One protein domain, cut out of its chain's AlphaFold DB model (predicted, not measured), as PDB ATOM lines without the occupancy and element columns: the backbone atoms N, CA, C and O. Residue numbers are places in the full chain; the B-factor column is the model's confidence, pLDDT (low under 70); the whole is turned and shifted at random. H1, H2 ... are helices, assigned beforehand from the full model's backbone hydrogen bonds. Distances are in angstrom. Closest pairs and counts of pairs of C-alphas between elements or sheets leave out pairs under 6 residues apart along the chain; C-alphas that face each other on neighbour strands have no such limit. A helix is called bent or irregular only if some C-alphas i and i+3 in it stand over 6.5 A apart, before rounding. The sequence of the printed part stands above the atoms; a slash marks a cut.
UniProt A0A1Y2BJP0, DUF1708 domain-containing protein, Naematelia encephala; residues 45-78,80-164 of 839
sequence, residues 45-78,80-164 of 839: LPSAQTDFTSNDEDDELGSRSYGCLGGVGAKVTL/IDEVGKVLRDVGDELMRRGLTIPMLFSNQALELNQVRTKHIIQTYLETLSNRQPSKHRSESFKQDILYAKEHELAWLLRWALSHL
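Overview. This is residues 45 to 78 and 80 to 164 of the 839 residues of the protein "DUF1708 domain-containing protein" of Naematelia encephala (UniProt A0A1Y2BJP0). Two pairs of helices pack on each other, crossed rather than fully aligned: H2 beside H5, and the hairpin of H3 and H4. A mostly irregular first stretch, residues 45 to 78, reaches away from this body at one end with the tiny helix H1. The printed part has 119 residues with five named helices, H1 to H5 in chain order, and no named strand: all helix. It is compact, with a radius of gyration of the C-alphas of 14.5 A and spans of 44 by 37 by 23 A.

Along the chain. Start at C-alpha 45, (409.086, 193.057, 277.001); residues 45 to 57 lead to H1, residues 58 to 61. Find C-alpha 80 at (401.933, 192.750, 264.152); from there H2 runs 25.5 A to residue 97. Next come H3, residues 114 to 128, 21.5 A, and H4, residues 135 to 147, 18.7 A. H5, residues 150 to 162, 18.4 A, ends at C-alpha 162, (396.038, 198.104, 272.695).

Arrangement. Look first at Val 83 and Ala 160, the closest C-alphas of H2 and H5, 5.6 A apart; these helices touch at a shallow tilt of 20 degrees, opposite ways. H3 and H4 form a helical hairpin at 25 degrees, closest at C-alphas 127 and 137, 5.9 A. H3, with residues 116 to 121 alone, touches H5 at a steep tilt of 54 degrees, closest at C-alphas 117 and 152, 4.8 A. H2, with residues 89 to 93 alone, touches residues 145 to 146 of H4; the closest C-alphas, 90 and 145, are 6.8 A apart. H1 touches no helix. Every O i to N i+4 pair is within hydrogen-bond range in H4 and H5, against 13 of 14 in H2 and 10 of 11 in H3; H1 is too short for one.

Size, cuts and confidence. The C-alphas farthest apart, those of Glu 60 and Arg 96, are 44.0 A apart. Residue 79 is not printed; C-alphas 78 and 80 are 6.8 A apart across the cut. The link from H2 to H3 is long. Confidence is low, pLDDT under 70, at residues 47 to 63 and 130 to 134.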
ATOM      1  N   LEU A  45     409.449 193.437 275.640       88.31
ATOM      2  CA  LEU A  45     409.086 193.057 277.001       88.31
ATOM      3  C   LEU A  45     410.101 193.677 277.973       88.31
ATOM      4  O   LEU A  45     411.306 193.547 277.730       88.31
ATOM      5  N   PRO A  46     409.656 194.307 279.073       81.12
ATOM      6  CA  PRO A  46     410.544 194.679 280.172       81.12
ATOM      7  C   PRO A  46     411.295 193.456 280.725       81.12
ATOM      8  O   PRO A  46     410.751 192.350 280.757       81.12
ATOM      9  N   SER A  47     412.547 193.646 281.158       61.69
ATOM     10  CA  SER A  47     413.347 192.580 281.781       61.69
ATOM     11  C   SER A  47     412.664 192.084 283.061       61.69
ATOM     12  O   SER A  47     412.230 192.893 283.876       61.69
ATOM     13  N   ALA A  48     412.598 190.764 283.246       51.41
ATOM     14  CA  ALA A  48     411.826 190.057 284.276       51.41
ATOM     15  C   ALA A  48     412.280 190.271 285.742       51.41
ATOM     16  O   ALA A  48     411.965 189.449 286.595       51.41
ATOM     17  N   GLN A  49     413.045 191.326 286.043       41.25
ATOM     18  CA  GLN A  49     413.416 191.688 287.419       41.25
ATOM     19  C   GLN A  49     412.348 192.519 288.136       41.25
ATOM     20  O   GLN A  49     412.368 192.576 289.357       41.25
ATOM     21  N   THR A  50     411.409 193.120 287.404       41.72
ATOM     22  CA  THR A  50     410.193 193.702 287.982       41.72
ATOM     23  C   THR A  50     409.116 192.630 287.973       41.72
ATOM     24  O   THR A  50     408.670 192.220 286.895       41.72
ATOM     25  N   ASP A  51     408.736 192.141 289.149       38.91
ATOM     26  CA  ASP A  51     407.651 191.182 289.307       38.91
ATOM     27  C   ASP A  51     406.405 191.686 288.567       38.91
ATOM     28  O   ASP A  51     405.801 192.692 288.927       38.91
ATOM     29  N   PHE A  52     405.938 190.941 287.559       48.78
ATOM     30  CA  PHE A  52     404.683 191.229 286.844       48.78
ATOM     31  C   PHE A  52     403.427 191.149 287.748       48.78
ATOM     32  O   PHE A  52     402.296 191.251 287.272       48.78
ATOM     33  N   THR A  53     403.619 190.929 289.051       41.78
ATOM     34  CA  THR A  53     402.585 190.721 290.067       41.78
ATOM     35  C   THR A  53     402.686 191.680 291.254       41.78
ATOM     36  O   THR A  53     401.788 191.664 292.102       41.78
ATOM     37  N   SER A  54     403.709 192.543 291.329       37.28
ATOM     38  CA  SER A  54     403.822 193.493 292.433       37.28
ATOM     39  C   SER A  54     402.799 194.617 292.256       37.28
ATOM     40  O   SER A  54     403.038 195.610 291.573       37.28
ATOM     41  N   ASN A  55     401.661 194.489 292.939       41.56
ATOM     42  CA  ASN A  55     400.799 195.635 293.241       41.56
ATOM     43  C   ASN A  55     401.517 196.678 294.134       41.56
ATOM     44  O   ASN A  55     400.955 197.746 294.359       41.56
ATOM     45  N   ASP A  56     402.731 196.372 294.614       35.16
ATOM     46  CA  ASP A  56     403.450 197.134 295.638       35.16
ATOM     47  C   ASP A  56     404.594 198.022 295.093       35.16
ATOM     48  O   ASP A  56     404.966 198.981 295.762       35.16
ATOM     49  N   GLU A  57     405.113 197.810 293.870       40.00
ATOM     50  CA  GLU A  57     406.140 198.711 293.288       40.00
ATOM     51  C   GLU A  57     405.554 200.043 292.759       40.00
ATOM     52  O   GLU A  57     406.270 201.035 292.612       40.00
ATOM     53  N   ASP A  58     404.237 200.111 292.522       44.56
ATOM     54  CA  ASP A  58     403.533 201.342 292.111       44.56
ATOM     55  C   ASP A  58     403.389 202.358 293.283       44.56
ATOM     56  O   ASP A  58     403.065 203.530 293.047       44.56
ATOM     57  N   ASP A  59     403.667 201.953 294.535       44.09
ATOM     58  CA  ASP A  59     403.561 202.806 295.733       44.09
ATOM     59  C   ASP A  59     404.809 203.693 295.958       44.09
ATOM     60  O   ASP A  59     404.682 204.800 296.485       44.09
ATOM     61  N   GLU A  60     406.001 203.304 295.476       39.72
ATOM     62  CA  GLU A  60     407.218 204.136 295.598       39.72
ATOM     63  C   GLU A  60     407.267 205.295 294.581       39.72
ATOM     64  O   GLU A  60     407.864 206.344 294.843       39.72
ATOM     65  N   LEU A  61     406.596 205.155 293.430       48.31
ATOM     66  CA  LEU A  61     406.518 206.186 292.380       48.31
ATOM     67  C   LEU A  61     405.193 206.971 292.381       48.31
ATOM     68  O   LEU A  61     405.090 207.996 291.694       48.31
ATOM     69  N   GLY A  62     404.206 206.550 293.177       52.06
ATOM     70  CA  GLY A  62     402.931 207.248 293.361       52.06
ATOM     71  C   GLY A  62     401.950 207.135 292.188       52.06
ATOM     72  O   GLY A  62     401.062 207.981 292.073       52.06
ATOM     73  N   SER A  63     402.091 206.126 291.320       61.84
ATOM     74  CA  SER A  63     401.212 205.918 290.159       61.84
ATOM     75  C   SER A  63     400.344 204.680 290.361       61.84
ATOM     76  O   SER A  63     400.733 203.574 290.011       61.84
ATOM     77  N   ARG A  64     399.133 204.866 290.895       78.06
ATOM     78  CA  ARG A  64     398.162 203.777 291.090       78.06
ATOM     79  C   ARG A  64     397.748 203.156 289.751       78.06
ATOM     80  O   ARG A  64     397.489 203.859 288.776       78.06
ATOM     81  N   SER A  65     397.595 201.836 289.729       83.69
ATOM     82  CA  SER A  65     397.010 201.120 288.594       83.69
ATOM     83  C   SER A  65     395.475 201.143 288.651       83.69
ATOM     84  O   SER A  65     394.875 200.758 289.655       83.69
ATOM     85  N   TYR A  66     394.829 201.578 287.564       88.56
ATOM     86  CA  TYR A  66     393.368 201.688 287.455       88.56
ATOM     87  C   TYR A  66     392.791 200.753 286.392       88.56
ATOM     88  O   TYR A  66     393.438 200.439 285.400       88.56
ATOM     89  N   GLY A  67     391.522 200.384 286.552       87.75
ATOM     90  CA  GLY A  67     390.759 199.647 285.547       87.75
ATOM     91  C   GLY A  67     391.158 198.176 285.409       87.75
ATOM     92  O   GLY A  67     392.073 197.676 286.061       87.75
ATOM     93  N   CYS A  68     390.449 197.467 284.530       84.50
ATOM     94  CA  CYS A  68     390.637 196.026 284.325       84.50
ATOM     95  C   CYS A  68     392.011 195.683 283.717       84.50
ATOM     96  O   CYS A  68     392.618 194.683 284.098       84.50
ATOM     97  N   LEU A  69     392.517 196.531 282.813       86.75
ATOM     98  CA  LEU A  69     393.831 196.367 282.172       86.75
ATOM     99  C   LEU A  69     394.989 196.974 282.981       86.75
ATOM    100  O   LEU A  69     396.143 196.824 282.591       86.75
ATOM    101  N   GLY A  70     394.698 197.637 284.104       84.25
ATOM    102  CA  GLY A  70     395.711 198.285 284.932       84.25
ATOM    103  C   GLY A  70     396.687 197.294 285.552       84.25
ATOM    104  O   GLY A  70     396.275 196.285 286.125       84.25
ATOM    105  N   GLY A  71     397.977 197.614 285.496       76.62
ATOM    106  CA  GLY A  71     399.032 196.904 286.226       76.62
ATOM    107  C   GLY A  71     399.589 195.647 285.550       76.62
ATOM    108  O   GLY A  71     400.520 195.064 286.087       76.62
ATOM    109  N   VAL A  72     399.088 195.233 284.379       81.19
ATOM    110  CA  VAL A  72     399.660 194.094 283.630       81.19
ATOM    111  C   VAL A  72     400.131 194.536 282.255       81.19
ATOM    112  O   VAL A  72     399.359 195.038 281.443       81.19
ATOM    113  N   GLY A  73     401.422 194.335 281.989       81.31
ATOM    114  CA  GLY A  73     402.008 194.582 280.674       81.31
ATOM    115  C   GLY A  73     402.038 196.052 280.244       81.31
ATOM    116  O   GLY A  73     402.273 196.308 279.076       81.31
ATOM    117  N   ALA A  74     401.864 197.026 281.143       80.06
ATOM    118  CA  ALA A  74     401.695 198.438 280.767       80.06
ATOM    119  C   ALA A  74     402.852 199.044 279.941       80.06
ATOM    120  O   ALA A  74     402.650 199.997 279.194       80.06
ATOM    121  N   LYS A  75     404.070 198.502 280.075       83.50
ATOM    122  CA  LYS A  75     405.242 198.917 279.288       83.50
ATOM    123  C   LYS A  75     405.482 198.026 278.056       83.50
ATOM    124  O   LYS A  75     406.370 198.312 277.267       83.50
ATOM    125  N   VAL A  76     404.716 196.954 277.861       90.50
ATOM    126  CA  VAL A  76     404.900 195.997 276.759       90.50
ATOM    127  C   VAL A  76     404.525 196.630 275.419       90.50
ATOM    128  O   VAL A  76     403.601 197.433 275.314       90.50
ATOM    129  N   THR A  77     405.241 196.244 274.370       92.62
ATOM    130  CA  THR A  77     404.832 196.486 272.982       92.62
ATOM    131  C   THR A  77     404.730 195.153 272.260       92.62
ATOM    132  O   THR A  77     405.589 194.295 272.447       92.62
ATOM    133  N   LEU A  78     403.693 194.960 271.450       94.69
ATOM    134  CA  LEU A  78     403.512 193.754 270.642       94.69
ATOM    135  C   LEU A  78     403.694 194.078 269.158       94.69
ATOM    136  O   LEU A  78     403.188 195.090 268.671       94.69
ATOM    137  N   ILE A  80     403.077 193.106 265.002       95.69
ATOM    138  CA  ILE A  80     401.933 192.750 264.152       95.69
ATOM    139  C   ILE A  80     401.640 191.246 264.226       95.69
ATOM    140  O   ILE A  80     400.484 190.861 264.388       95.69
ATOM    141  N   ASP A  81     402.674 190.403 264.161       95.25
ATOM    142  CA  ASP A  81     402.530 188.948 264.189       95.25
ATOM    143  C   ASP A  81     401.924 188.445 265.497       95.25
ATOM    144  O   ASP A  81     401.030 187.598 265.483       95.25
ATOM    145  N   GLU A  82     402.385 188.979 266.627       95.19
ATOM    146  CA  GLU A  82     401.902 188.580 267.949       95.19
ATOM    147  C   GLU A  82     400.452 189.025 268.172       95.19
ATOM    148  O   GLU A  82     399.616 188.233 268.609       95.19
ATOM    149  N   VAL A  83     400.103 190.255 267.782       97.12
ATOM    150  CA  VAL A  83     398.708 190.723 267.833       97.12
ATOM    151  C   VAL A  83     397.824 189.908 266.884       97.12
ATOM    152  O   VAL A  83     396.717 189.522 267.257       97.12
ATOM    153  N   GLY A  84     398.318 189.589 265.685       96.81
ATOM    154  CA  GLY A  84     397.617 188.764 264.705       96.81
ATOM    155  C   GLY A  84     397.366 187.335 265.194       96.81
ATOM    156  O   GLY A  84     396.286 186.797 264.961       96.81
ATOM    157  N   LYS A  85     398.317 186.719 265.911       95.38
ATOM    158  CA  LYS A  85     398.125 185.402 266.547       95.38
ATOM    159  C   LYS A  85     397.016 185.444 267.591       95.38
ATOM    160  O   LYS A  85     396.097 184.638 267.506       95.38
ATOM    161  N   VAL A  86     397.052 186.413 268.512       97.06
ATOM    162  CA  VAL A  86     395.995 186.567 269.528       97.06
ATOM    163  C   VAL A  86     394.643 186.822 268.867       97.06
ATOM    164  O   VAL A  86     393.659 186.195 269.240       97.06
ATOM    165  N   LEU A  87     394.584 187.700 267.861       98.00
ATOM    166  CA  LEU A  87     393.349 188.003 267.140       98.00
ATOM    167  C   LEU A  87     392.740 186.762 266.478       98.00
ATOM    168  O   LEU A  87     391.523 186.611 266.525       98.00
ATOM    169  N   ARG A  88     393.557 185.874 265.902       96.81
ATOM    170  CA  ARG A  88     393.081 184.601 265.345       96.81
ATOM    171  C   ARG A  88     392.650 183.630 266.441       96.81
ATOM    172  O   ARG A  88     391.480 183.276 266.494       96.81
ATOM    173  N   ASP A  89     393.557 183.269 267.347       96.06
ATOM    174  CA  ASP A  89     393.324 182.212 268.341       96.06
ATOM    175  C   ASP A  89     392.159 182.566 269.285       96.06
ATOM    176  O   ASP A  89     391.289 181.742 269.570       96.06
ATOM    177  N   VAL A  90     392.101 183.820 269.741       98.00
ATOM    178  CA  VAL A  90     391.015 184.315 270.596       98.00
ATOM    179  C   VAL A  90     389.763 184.627 269.777       98.00
ATOM    180  O   VAL A  90     388.650 184.382 270.244       98.00
ATOM    181  N   GLY A  91     389.915 185.159 268.561       97.62
ATOM    182  CA  GLY A  91     388.794 185.464 267.671       97.62
ATOM    183  C   GLY A  91     387.988 184.223 267.304       97.62
ATOM    184  O   GLY A  91     386.760 184.259 267.393       97.62
ATOM    185  N   ASP A  92     388.655 183.119 266.974       96.88
ATOM    186  CA  ASP A  92     388.020 181.839 266.646       96.88
ATOM    187  C   ASP A  92     387.193 181.306 267.820       96.88
ATOM    188  O   ASP A  92     386.030 180.922 267.665       96.88
ATOM    189  N   GLU A  93     387.750 181.377 269.027       97.56
ATOM    190  CA  GLU A  93     387.066 180.932 270.235       97.56
ATOM    191  C   GLU A  93     385.873 181.840 270.595       97.56
ATOM    192  O   GLU A  93     384.790 181.369 270.955       97.56
ATOM    193  N   LEU A  94     386.011 183.155 270.412       97.94
ATOM    194  CA  LEU A  94     384.908 184.103 270.572       97.94
ATOM    195  C   LEU A  94     383.806 183.906 269.519       97.94
ATOM    196  O   LEU A  94     382.627 184.046 269.845       97.94
ATOM    197  N   MET A  95     384.142 183.540 268.281       97.06
ATOM    198  CA  MET A  95     383.146 183.182 267.265       97.06
ATOM    199  C   MET A  95     382.412 181.884 267.608       97.06
ATOM    200  O   MET A  95     381.238 181.741 267.268       97.06
ATOM    201  N   ARG A  96     383.078 180.954 268.299       96.44
ATOM    202  CA  ARG A  96     382.505 179.665 268.693       96.44
ATOM    203  C   ARG A  96     381.474 179.784 269.817       96.44
ATOM    204  O   ARG A  96     380.452 179.103 269.762       96.44
ATOM    205  N   ARG A  97     381.730 180.620 270.835       96.25
ATOM    206  CA  ARG A  97     380.874 180.709 272.045       96.25
ATOM    207  C   ARG A  97     380.479 182.119 272.501       96.25
ATOM    208  O   ARG A  97     379.561 182.261 273.299       96.25
ATOM    209  N   GLY A  98     381.124 183.168 271.997       96.19
ATOM    210  CA  GLY A  98     380.950 184.545 272.480       96.19
ATOM    211  C   GLY A  98     379.876 185.377 271.770       96.19
ATOM    212  O   GLY A  98     379.491 186.426 272.283       96.19
ATOM    213  N   LEU A  99     379.370 184.951 270.606       96.62
ATOM    214  CA  LEU A  99     378.557 185.799 269.707       96.62
ATOM    215  C   LEU A  99     377.255 186.340 270.319       96.62
ATOM    216  O   LEU A  99     376.776 187.401 269.913       96.62
ATOM    217  N   THR A 100     376.684 185.626 271.286       96.06
ATOM    218  CA  THR A 100     375.409 185.969 271.930       96.06
ATOM    219  C   THR A 100     375.581 186.620 273.299       96.06
ATOM    220  O   THR A 100     374.586 186.956 273.935       96.06
ATOM    221  N   ILE A 101     376.820 186.793 273.771       96.31
ATOM    222  CA  ILE A 101     377.100 187.304 275.113       96.31
ATOM    223  C   ILE A 101     376.893 188.826 275.143       96.31
ATOM    224  O   ILE A 101     377.550 189.553 274.388       96.31
ATOM    225  N   PRO A 102     375.992 189.345 275.996       94.56
ATOM    226  CA  PRO A 102     375.759 190.775 276.096       94.56
ATOM    227  C   PRO A 102     376.958 191.484 276.724       94.56
ATOM    228  O   PRO A 102     377.620 190.958 277.615       94.56
ATOM    229  N   MET A 103     377.218 192.719 276.284       91.56
ATOM    230  CA  MET A 103     378.257 193.582 276.871       91.56
ATOM    231  C   MET A 103     379.670 192.967 276.867       91.56
ATOM    232  O   MET A 103     380.513 193.362 277.669       91.56
ATOM    233  N   LEU A 104     379.946 192.031 275.952       95.50
ATOM    234  CA  LEU A 104     381.172 191.229 275.914       95.50
ATOM    235  C   LEU A 104     382.464 192.054 276.061       95.50
ATOM    236  O   LEU A 104     383.330 191.722 276.869       95.50
ATOM    237  N   PHE A 105     382.546 193.166 275.329       94.88
ATOM    238  CA  PHE A 105     383.700 194.071 275.277       94.88
ATOM    239  C   PHE A 105     383.570 195.312 276.182       94.88
ATOM    240  O   PHE A 105     384.358 196.245 276.047       94.88
ATOM    241  N   SER A 106     382.566 195.369 277.065       90.88
ATOM    242  CA  SER A 106     382.308 196.521 277.940       90.88
ATOM    243  C   SER A 106     382.846 196.299 279.354       90.88
ATOM    244  O   SER A 106     382.698 195.223 279.932       90.88
ATOM    245  N   ASN A 107     383.402 197.354 279.954       88.12
ATOM    246  CA  ASN A 107     383.878 197.364 281.347       88.12
ATOM    247  C   ASN A 107     382.749 197.366 282.389       88.12
ATOM    248  O   ASN A 107     382.998 197.237 283.586       88.12
ATOM    249  N   GLN A 108     381.500 197.506 281.943       85.50
ATOM    250  CA  GLN A 108     380.321 197.455 282.801       85.50
ATOM    251  C   GLN A 108     379.764 196.031 282.960       85.50
ATOM    252  O   GLN A 108     378.843 195.832 283.758       85.50
ATOM    253  N   ALA A 109     380.309 195.048 282.232       88.88
ATOM    254  CA  ALA A 109     379.899 193.653 282.334       88.88
ATOM    255  C   ALA A 109     380.087 193.121 283.765       88.88
ATOM    256  O   ALA A 109     381.152 193.257 284.364       88.88
ATOM    257  N   LEU A 110     379.035 192.514 284.321       85.44
ATOM    258  CA  LEU A 110     379.040 191.975 285.688       85.44
ATOM    259  C   LEU A 110     379.957 190.755 285.839       85.44
ATOM    260  O   LEU A 110     380.546 190.563 286.896       85.44
ATOM    261  N   GLU A 111     380.082 189.958 284.778       86.31
ATOM    262  CA  GLU A 111     380.872 188.720 284.736       86.31
ATOM    263  C   GLU A 111     382.373 188.964 284.486       86.31
ATOM    264  O   GLU A 111     383.155 188.013 284.436       86.31
ATOM    265  N   LEU A 112     382.796 190.223 284.315       88.12
ATOM    266  CA  LEU A 112     384.192 190.568 284.067       88.12
ATOM    267  C   LEU A 112     385.043 190.334 285.323       88.12
ATOM    268  O   LEU A 112     384.930 191.055 286.316       88.12
ATOM    269  N   ASN A 113     385.942 189.349 285.259       89.62
ATOM    270  CA  ASN A 113     386.862 189.017 286.341       89.62
ATOM    271  C   ASN A 113     388.279 189.519 286.041       89.62
ATOM    272  O   ASN A 113     389.023 188.913 285.276       89.62
ATOM    273  N   GLN A 114     388.677 190.595 286.715       87.62
ATOM    274  CA  GLN A 114     389.975 191.242 286.504       87.62
ATOM    275  C   GLN A 114     391.157 190.341 286.850       87.62
ATOM    276  O   GLN A 114     392.158 190.358 286.145       87.62
ATOM    277  N   VAL A 115     391.052 189.538 287.912       89.44
ATOM    278  CA  VAL A 115     392.143 188.654 288.346       89.44
ATOM    279  C   VAL A 115     392.425 187.610 287.270       89.44
ATOM    280  O   VAL A 115     393.578 187.386 286.915       89.44
ATOM    281  N   ARG A 116     391.372 187.016 286.700       91.50
ATOM    282  CA  ARG A 116     391.517 186.028 285.624       91.50
ATOM    283  C   ARG A 116     391.963 186.645 284.307       91.50
ATOM    284  O   ARG A 116     392.843 186.081 283.670       91.50
ATOM    285  N   THR A 117     391.438 187.815 283.939       92.69
ATOM    286  CA  THR A 117     391.914 188.568 282.769       92.69
ATOM    287  C   THR A 117     393.408 188.884 282.880       92.69
ATOM    288  O   THR A 117     394.164 188.661 281.942       92.69
ATOM    289  N   LYS A 118     393.866 189.348 284.046       91.12
ATOM    290  CA  LYS A 118     395.286 189.608 284.307       91.12
ATOM    291  C   LYS A 118     396.125 188.336 284.238       91.12
ATOM    292  O   LYS A 118     397.192 188.349 283.638       91.12
ATOM    293  N   HIS A 119     395.622 187.239 284.800       91.56
ATOM    294  CA  HIS A 119     396.302 185.949 284.766       91.56
ATOM    295  C   HIS A 119     396.481 185.421 283.337       91.56
ATOM    296  O   HIS A 119     397.595 185.072 282.973       91.56
ATOM    297  N   ILE A 120     395.438 185.426 282.497       94.62
ATOM    298  CA  ILE A 120     395.566 184.937 281.115       94.62
ATOM    299  C   ILE A 120     396.490 185.826 280.265       94.62
ATOM    300  O   ILE A 120     397.242 185.314 279.436       94.62
ATOM    301  N   ILE A 121     396.495 187.145 280.499       94.12
ATOM    302  CA  ILE A 121     397.468 188.058 279.879       94.12
ATOM    303  C   ILE A 121     398.889 187.709 280.338       94.12
ATOM    304  O   ILE A 121     399.805 187.664 279.520       94.12
ATOM    305  N   GLN A 122     399.080 187.427 281.625       91.25
ATOM    306  CA  GLN A 122     400.379 187.034 282.158       91.25
ATOM    307  C   GLN A 122     400.869 185.720 281.541       91.25
ATOM    308  O   GLN A 122     402.001 185.662 281.064       91.25
ATOM    309  N   THR A 123     400.008 184.699 281.452       91.81
ATOM    310  CA  THR A 123     400.369 183.432 280.805       91.81
ATOM    311  C   THR A 123     400.740 183.636 279.339       91.81
ATOM    312  O   THR A 123     401.687 183.020 278.852       91.81
ATOM    313  N   TYR A 124     400.057 184.546 278.634       93.25
ATOM    314  CA  TYR A 124     400.445 184.930 277.278       93.25
ATOM    315  C   TYR A 124     401.843 185.561 277.237       93.25
ATOM    316  O   TYR A 124     402.683 185.133 276.445       93.25
ATOM    317  N   LEU A 125     402.130 186.537 278.105       91.81
ATOM    318  CA  LEU A 125     403.445 187.186 278.180       91.81
ATOM    319  C   LEU A 125     404.569 186.176 278.454       91.81
ATOM    320  O   LEU A 125     405.623 186.246 277.823       91.81
ATOM    321  N   GLU A 126     404.329 185.178 279.304       88.81
ATOM    322  CA  GLU A 126     405.281 184.097 279.591       88.81
ATOM    323  C   GLU A 126     405.605 183.216 278.375       88.81
ATOM    324  O   GLU A 126     406.680 182.600 278.320       88.81
ATOM    325  N   THR A 127     404.712 183.154 277.380       89.75
ATOM    326  CA  THR A 127     405.013 182.497 276.097       89.75
ATOM    327  C   THR A 127     406.027 183.285 275.263       89.75
ATOM    328  O   THR A 127     406.749 182.683 274.467       89.75
ATOM    329  N   LEU A 128     406.133 184.602 275.491       88.00
ATOM    330  CA  LEU A 128     406.994 185.528 274.753       88.00
ATOM    331  C   LEU A 128     408.348 185.785 275.445       88.00
ATOM    332  O   LEU A 128     409.328 186.098 274.772       88.00
ATOM    333  N   SER A 129     408.437 185.643 276.774       77.56
ATOM    334  CA  SER A 129     409.620 186.024 277.574       77.56
ATOM    335  C   SER A 129     410.902 185.210 277.324       77.56
ATOM    336  O   SER A 129     411.949 185.568 277.853       77.56
ATOM    337  N   ASN A 130     410.870 184.137 276.524       64.44
ATOM    338  CA  ASN A 130     412.063 183.354 276.177       64.44
ATOM    339  C   ASN A 130     412.302 183.349 274.664       64.44
ATOM    340  O   ASN A 130     411.406 183.015 273.897       64.44
ATOM    341  N   ARG A 131     413.557 183.580 274.239       57.25
ATOM    342  CA  ARG A 131     414.005 183.473 272.828       57.25
ATOM    343  C   ARG A 131     413.719 182.109 272.168       57.25
ATOM    344  O   ARG A 131     413.881 181.972 270.961       57.25
ATOM    345  N   GLN A 132     413.311 181.110 272.949       55.69
ATOM    346  CA  GLN A 132     412.787 179.826 272.495       55.69
ATOM    347  C   GLN A 132     411.439 179.587 273.199       55.69
ATOM    348  O   GLN A 132     411.436 179.342 274.413       55.69
ATOM    349  N   PRO A 133     410.296 179.655 272.491       60.34
ATOM    350  CA  PRO A 133     409.011 179.301 273.074       60.34
ATOM    351  C   PRO A 133     409.047 177.815 273.429       60.34
ATOM    352  O   PRO A 133     409.115 176.947 272.559       60.34
ATOM    353  N   SER A 134     409.040 177.488 274.722       69.31
ATOM    354  CA  SER A 134     408.901 176.090 275.120       69.31
ATOM    355  C   SER A 134     407.532 175.615 274.642       69.31
ATOM    356  O   SER A 134     406.522 176.162 275.087       69.31
ATOM    357  N   LYS A 135     407.491 174.596 273.775       78.12
ATOM    358  CA  LYS A 135     406.251 174.024 273.218       78.12
ATOM    359  C   LYS A 135     405.178 173.788 274.291       78.12
ATOM    360  O   LYS A 135     404.008 174.056 274.058       78.12
ATOM    361  N   HIS A 136     405.596 173.378 275.489       82.88
ATOM    362  CA  HIS A 136     404.730 173.188 276.652       82.88
ATOM    363  C   HIS A 136     403.974 174.458 277.088       82.88
ATOM    364  O   HIS A 136     402.789 174.381 277.388       82.88
ATOM    365  N   ARG A 137     404.623 175.630 277.129       82.50
ATOM    366  CA  ARG A 137     403.969 176.897 277.518       82.50
ATOM    367  C   ARG A 137     402.968 177.363 276.470       82.50
ATOM    368  O   ARG A 137     401.873 177.773 276.827       82.50
ATOM    369  N   SER A 138     403.309 177.240 275.187       84.75
ATOM    370  CA  SER A 138     402.371 177.545 274.102       84.75
ATOM    371  C   SER A 138     401.160 176.607 274.115       84.75
ATOM    372  O   SER A 138     400.044 177.058 273.886       84.75
ATOM    373  N   GLU A 139     401.357 175.320 274.414       87.44
ATOM    374  CA  GLU A 139     400.257 174.358 274.563       87.44
ATOM    375  C   GLU A 139     399.386 174.681 275.788       87.44
ATOM    376  O   GLU A 139     398.163 174.675 275.690       87.44
ATOM    377  N   SER A 140     400.009 175.032 276.918       89.62
ATOM    378  CA  SER A 140     399.305 175.461 278.131       89.62
ATOM    379  C   SER A 140     398.440 176.688 277.866       89.62
ATOM    380  O   SER A 140     397.260 176.684 278.189       89.62
ATOM    381  N   PHE A 141     398.989 177.701 277.193       93.12
ATOM    382  CA  PHE A 141     398.241 178.908 276.858       93.12
ATOM    383  C   PHE A 141     397.045 178.623 275.935       93.12
ATOM    384  O   PHE A 141     395.976 179.205 276.103       93.12
ATOM    385  N   LYS A 142     397.170 177.678 274.995       92.56
ATOM    386  CA  LYS A 142     396.026 177.233 274.181       92.56
ATOM    387  C   LYS A 142     394.932 176.575 275.023       92.56
ATOM    388  O   LYS A 142     393.753 176.810 274.762       92.56
ATOM    389  N   GLN A 143     395.302 175.775 276.026       93.88
ATOM    390  CA  GLN A 143     394.333 175.224 276.979       93.88
ATOM    391  C   GLN A 143     393.674 176.340 277.796       93.88
ATOM    392  O   GLN A 143     392.457 176.326 277.973       93.88
ATOM    393  N   ASP A 144     394.439 177.348 278.212       94.75
ATOM    394  CA  ASP A 144     393.887 178.500 278.925       94.75
ATOM    395  C   ASP A 144     392.875 179.259 278.062       94.75
ATOM    396  O   ASP A 144     391.786 179.561 278.544       94.75
ATOM    397  N   ILE A 145     393.156 179.486 276.771       96.38
ATOM    398  CA  ILE A 145     392.182 180.076 275.835       96.38
ATOM    399  C   ILE A 145     390.912 179.217 275.757       96.38
ATOM    400  O   ILE A 145     389.799 179.744 275.828       96.38
ATOM    401  N   LEU A 146     391.059 177.895 275.640       94.62
ATOM    402  CA  LEU A 146     389.932 176.968 275.516       94.62
ATOM    403  C   LEU A 146     389.011 177.011 276.749       94.62
ATOM    404  O   LEU A 146     387.784 176.993 276.611       94.62
ATOM    405  N   TYR A 147     389.575 177.111 277.953       94.56
ATOM    406  CA  TYR A 147     388.816 177.055 279.208       94.56
ATOM    407  C   TYR A 147     388.467 178.418 279.820       94.56
ATOM    408  O   TYR A 147     387.627 178.471 280.723       94.56
ATOM    409  N   ALA A 148     389.054 179.511 279.333       96.00
ATOM    410  CA  ALA A 148     388.729 180.862 279.780       96.00
ATOM    411  C   ALA A 148     387.267 181.233 279.506       96.00
ATOM    412  O   ALA A 148     386.635 180.742 278.568       96.00
ATOM    413  N   LYS A 149     386.716 182.142 280.315       95.25
ATOM    414  CA  LYS A 149     385.389 182.714 280.045       95.25
ATOM    415  C   LYS A 149     385.444 183.690 278.867       95.25
ATOM    416  O   LYS A 149     386.469 184.302 278.576       95.25
ATOM    417  N   GLU A 150     384.300 183.925 278.238       96.44
ATOM    418  CA  GLU A 150     384.168 184.765 277.045       96.44
ATOM    419  C   GLU A 150     384.618 186.211 277.303       96.44
ATOM    420  O   GLU A 150     385.305 186.803 276.473       96.44
ATOM    421  N   HIS A 151     384.295 186.775 278.472       95.81
ATOM    422  CA  HIS A 151     384.759 188.114 278.849       95.81
ATOM    423  C   HIS A 151     386.278 188.175 279.066       95.81
ATOM    424  O   HIS A 151     386.899 189.164 278.694       95.81
ATOM    425  N   GLU A 152     386.896 187.137 279.630       95.44
ATOM    426  CA  GLU A 152     388.351 187.095 279.846       95.44
ATOM    427  C   GLU A 152     389.078 187.118 278.492       95.44
ATOM    428  O   GLU A 152     389.991 187.917 278.281       95.44
ATOM    429  N   LEU A 153     388.580 186.335 277.530       97.19
ATOM    430  CA  LEU A 153     389.048 186.315 276.144       97.19
ATOM    431  C   LEU A 153     388.850 187.653 275.424       97.19
ATOM    432  O   LEU A 153     389.772 188.179 274.801       97.19
ATOM    433  N   ALA A 154     387.662 188.243 275.535       97.12
ATOM    434  CA  ALA A 154     387.360 189.536 274.933       97.12
ATOM    435  C   ALA A 154     388.308 190.642 275.422       97.12
ATOM    436  O   ALA A 154     388.710 191.516 274.650       97.12
ATOM    437  N   TRP A 155     388.687 190.596 276.698       95.56
ATOM    438  CA  TRP A 155     389.606 191.557 277.295       95.56
ATOM    439  C   TRP A 155     391.076 191.261 276.998       95.56
ATOM    440  O   TRP A 155     391.826 192.212 276.786       95.56
ATOM    441  N   LEU A 156     391.474 189.991 276.876       96.75
ATOM    442  CA  LEU A 156     392.781 189.609 276.331       96.75
ATOM    443  C   LEU A 156     392.958 190.138 274.899       96.75
ATOM    444  O   LEU A 156     393.998 190.709 274.575       96.75
ATOM    445  N   LEU A 157     391.920 190.025 274.062       97.50
ATOM    446  CA  LEU A 157     391.930 190.573 272.707       97.50
ATOM    447  C   LEU A 157     392.088 192.102 272.710       97.50
ATOM    448  O   LEU A 157     392.938 192.639 272.001       97.50
ATOM    449  N   ARG A 158     391.293 192.814 273.524       95.94
ATOM    450  CA  ARG A 158     391.402 194.281 273.671       95.94
ATOM    451  C   ARG A 158     392.782 194.700 274.173       95.94
ATOM    452  O   ARG A 158     393.316 195.693 273.688       95.94
ATOM    453  N   TRP A 159     393.352 193.949 275.112       95.69
ATOM    454  CA  TRP A 159     394.703 194.177 275.612       95.69
ATOM    455  C   TRP A 159     395.742 193.997 274.500       95.69
ATOM    456  O   TRP A 159     396.528 194.907 274.262       95.69
ATOM    457  N   ALA A 160     395.711 192.899 273.742       96.44
ATOM    458  CA  ALA A 160     396.692 192.674 272.677       96.44
ATOM    459  C   ALA A 160     396.632 193.773 271.603       96.44
ATOM    460  O   ALA A 160     397.659 194.335 271.222       96.44
ATOM    461  N   LEU A 161     395.421 194.153 271.182       96.38
ATOM    462  CA  LEU A 161     395.202 195.254 270.239       96.38
ATOM    463  C   LEU A 161     395.702 196.603 270.777       96.38
ATOM    464  O   LEU A 161     396.187 197.428 270.004       96.38
ATOM    465  N   SER A 162     395.607 196.840 272.090       94.62
ATOM    466  CA  SER A 162     396.038 198.104 272.695       94.62
ATOM    467  C   SER A 162     397.558 198.256 272.813       94.62
ATOM    468  O   SER A 162     398.042 199.378 272.982       94.62
ATOM    469  N   HIS A 163     398.303 197.153 272.695       93.38
ATOM    470  CA  HIS A 163     399.767 197.115 272.792       93.38
ATOM    471  C   HIS A 163     400.457 197.130 271.420       93.38
ATOM    472  O   HIS A 163     401.687 197.100 271.352       93.38
ATOM    473  N   LEU A 164     399.688 197.252 270.332       94.25
ATOM    474  CA  LEU A 164     400.220 197.608 269.021       94.25
ATOM    475  C   LEU A 164     400.652 199.083 269.028       94.25
ATOM    476  O   LEU A 164     399.891 199.977 269.418       94.25
TER     477      LEU A 164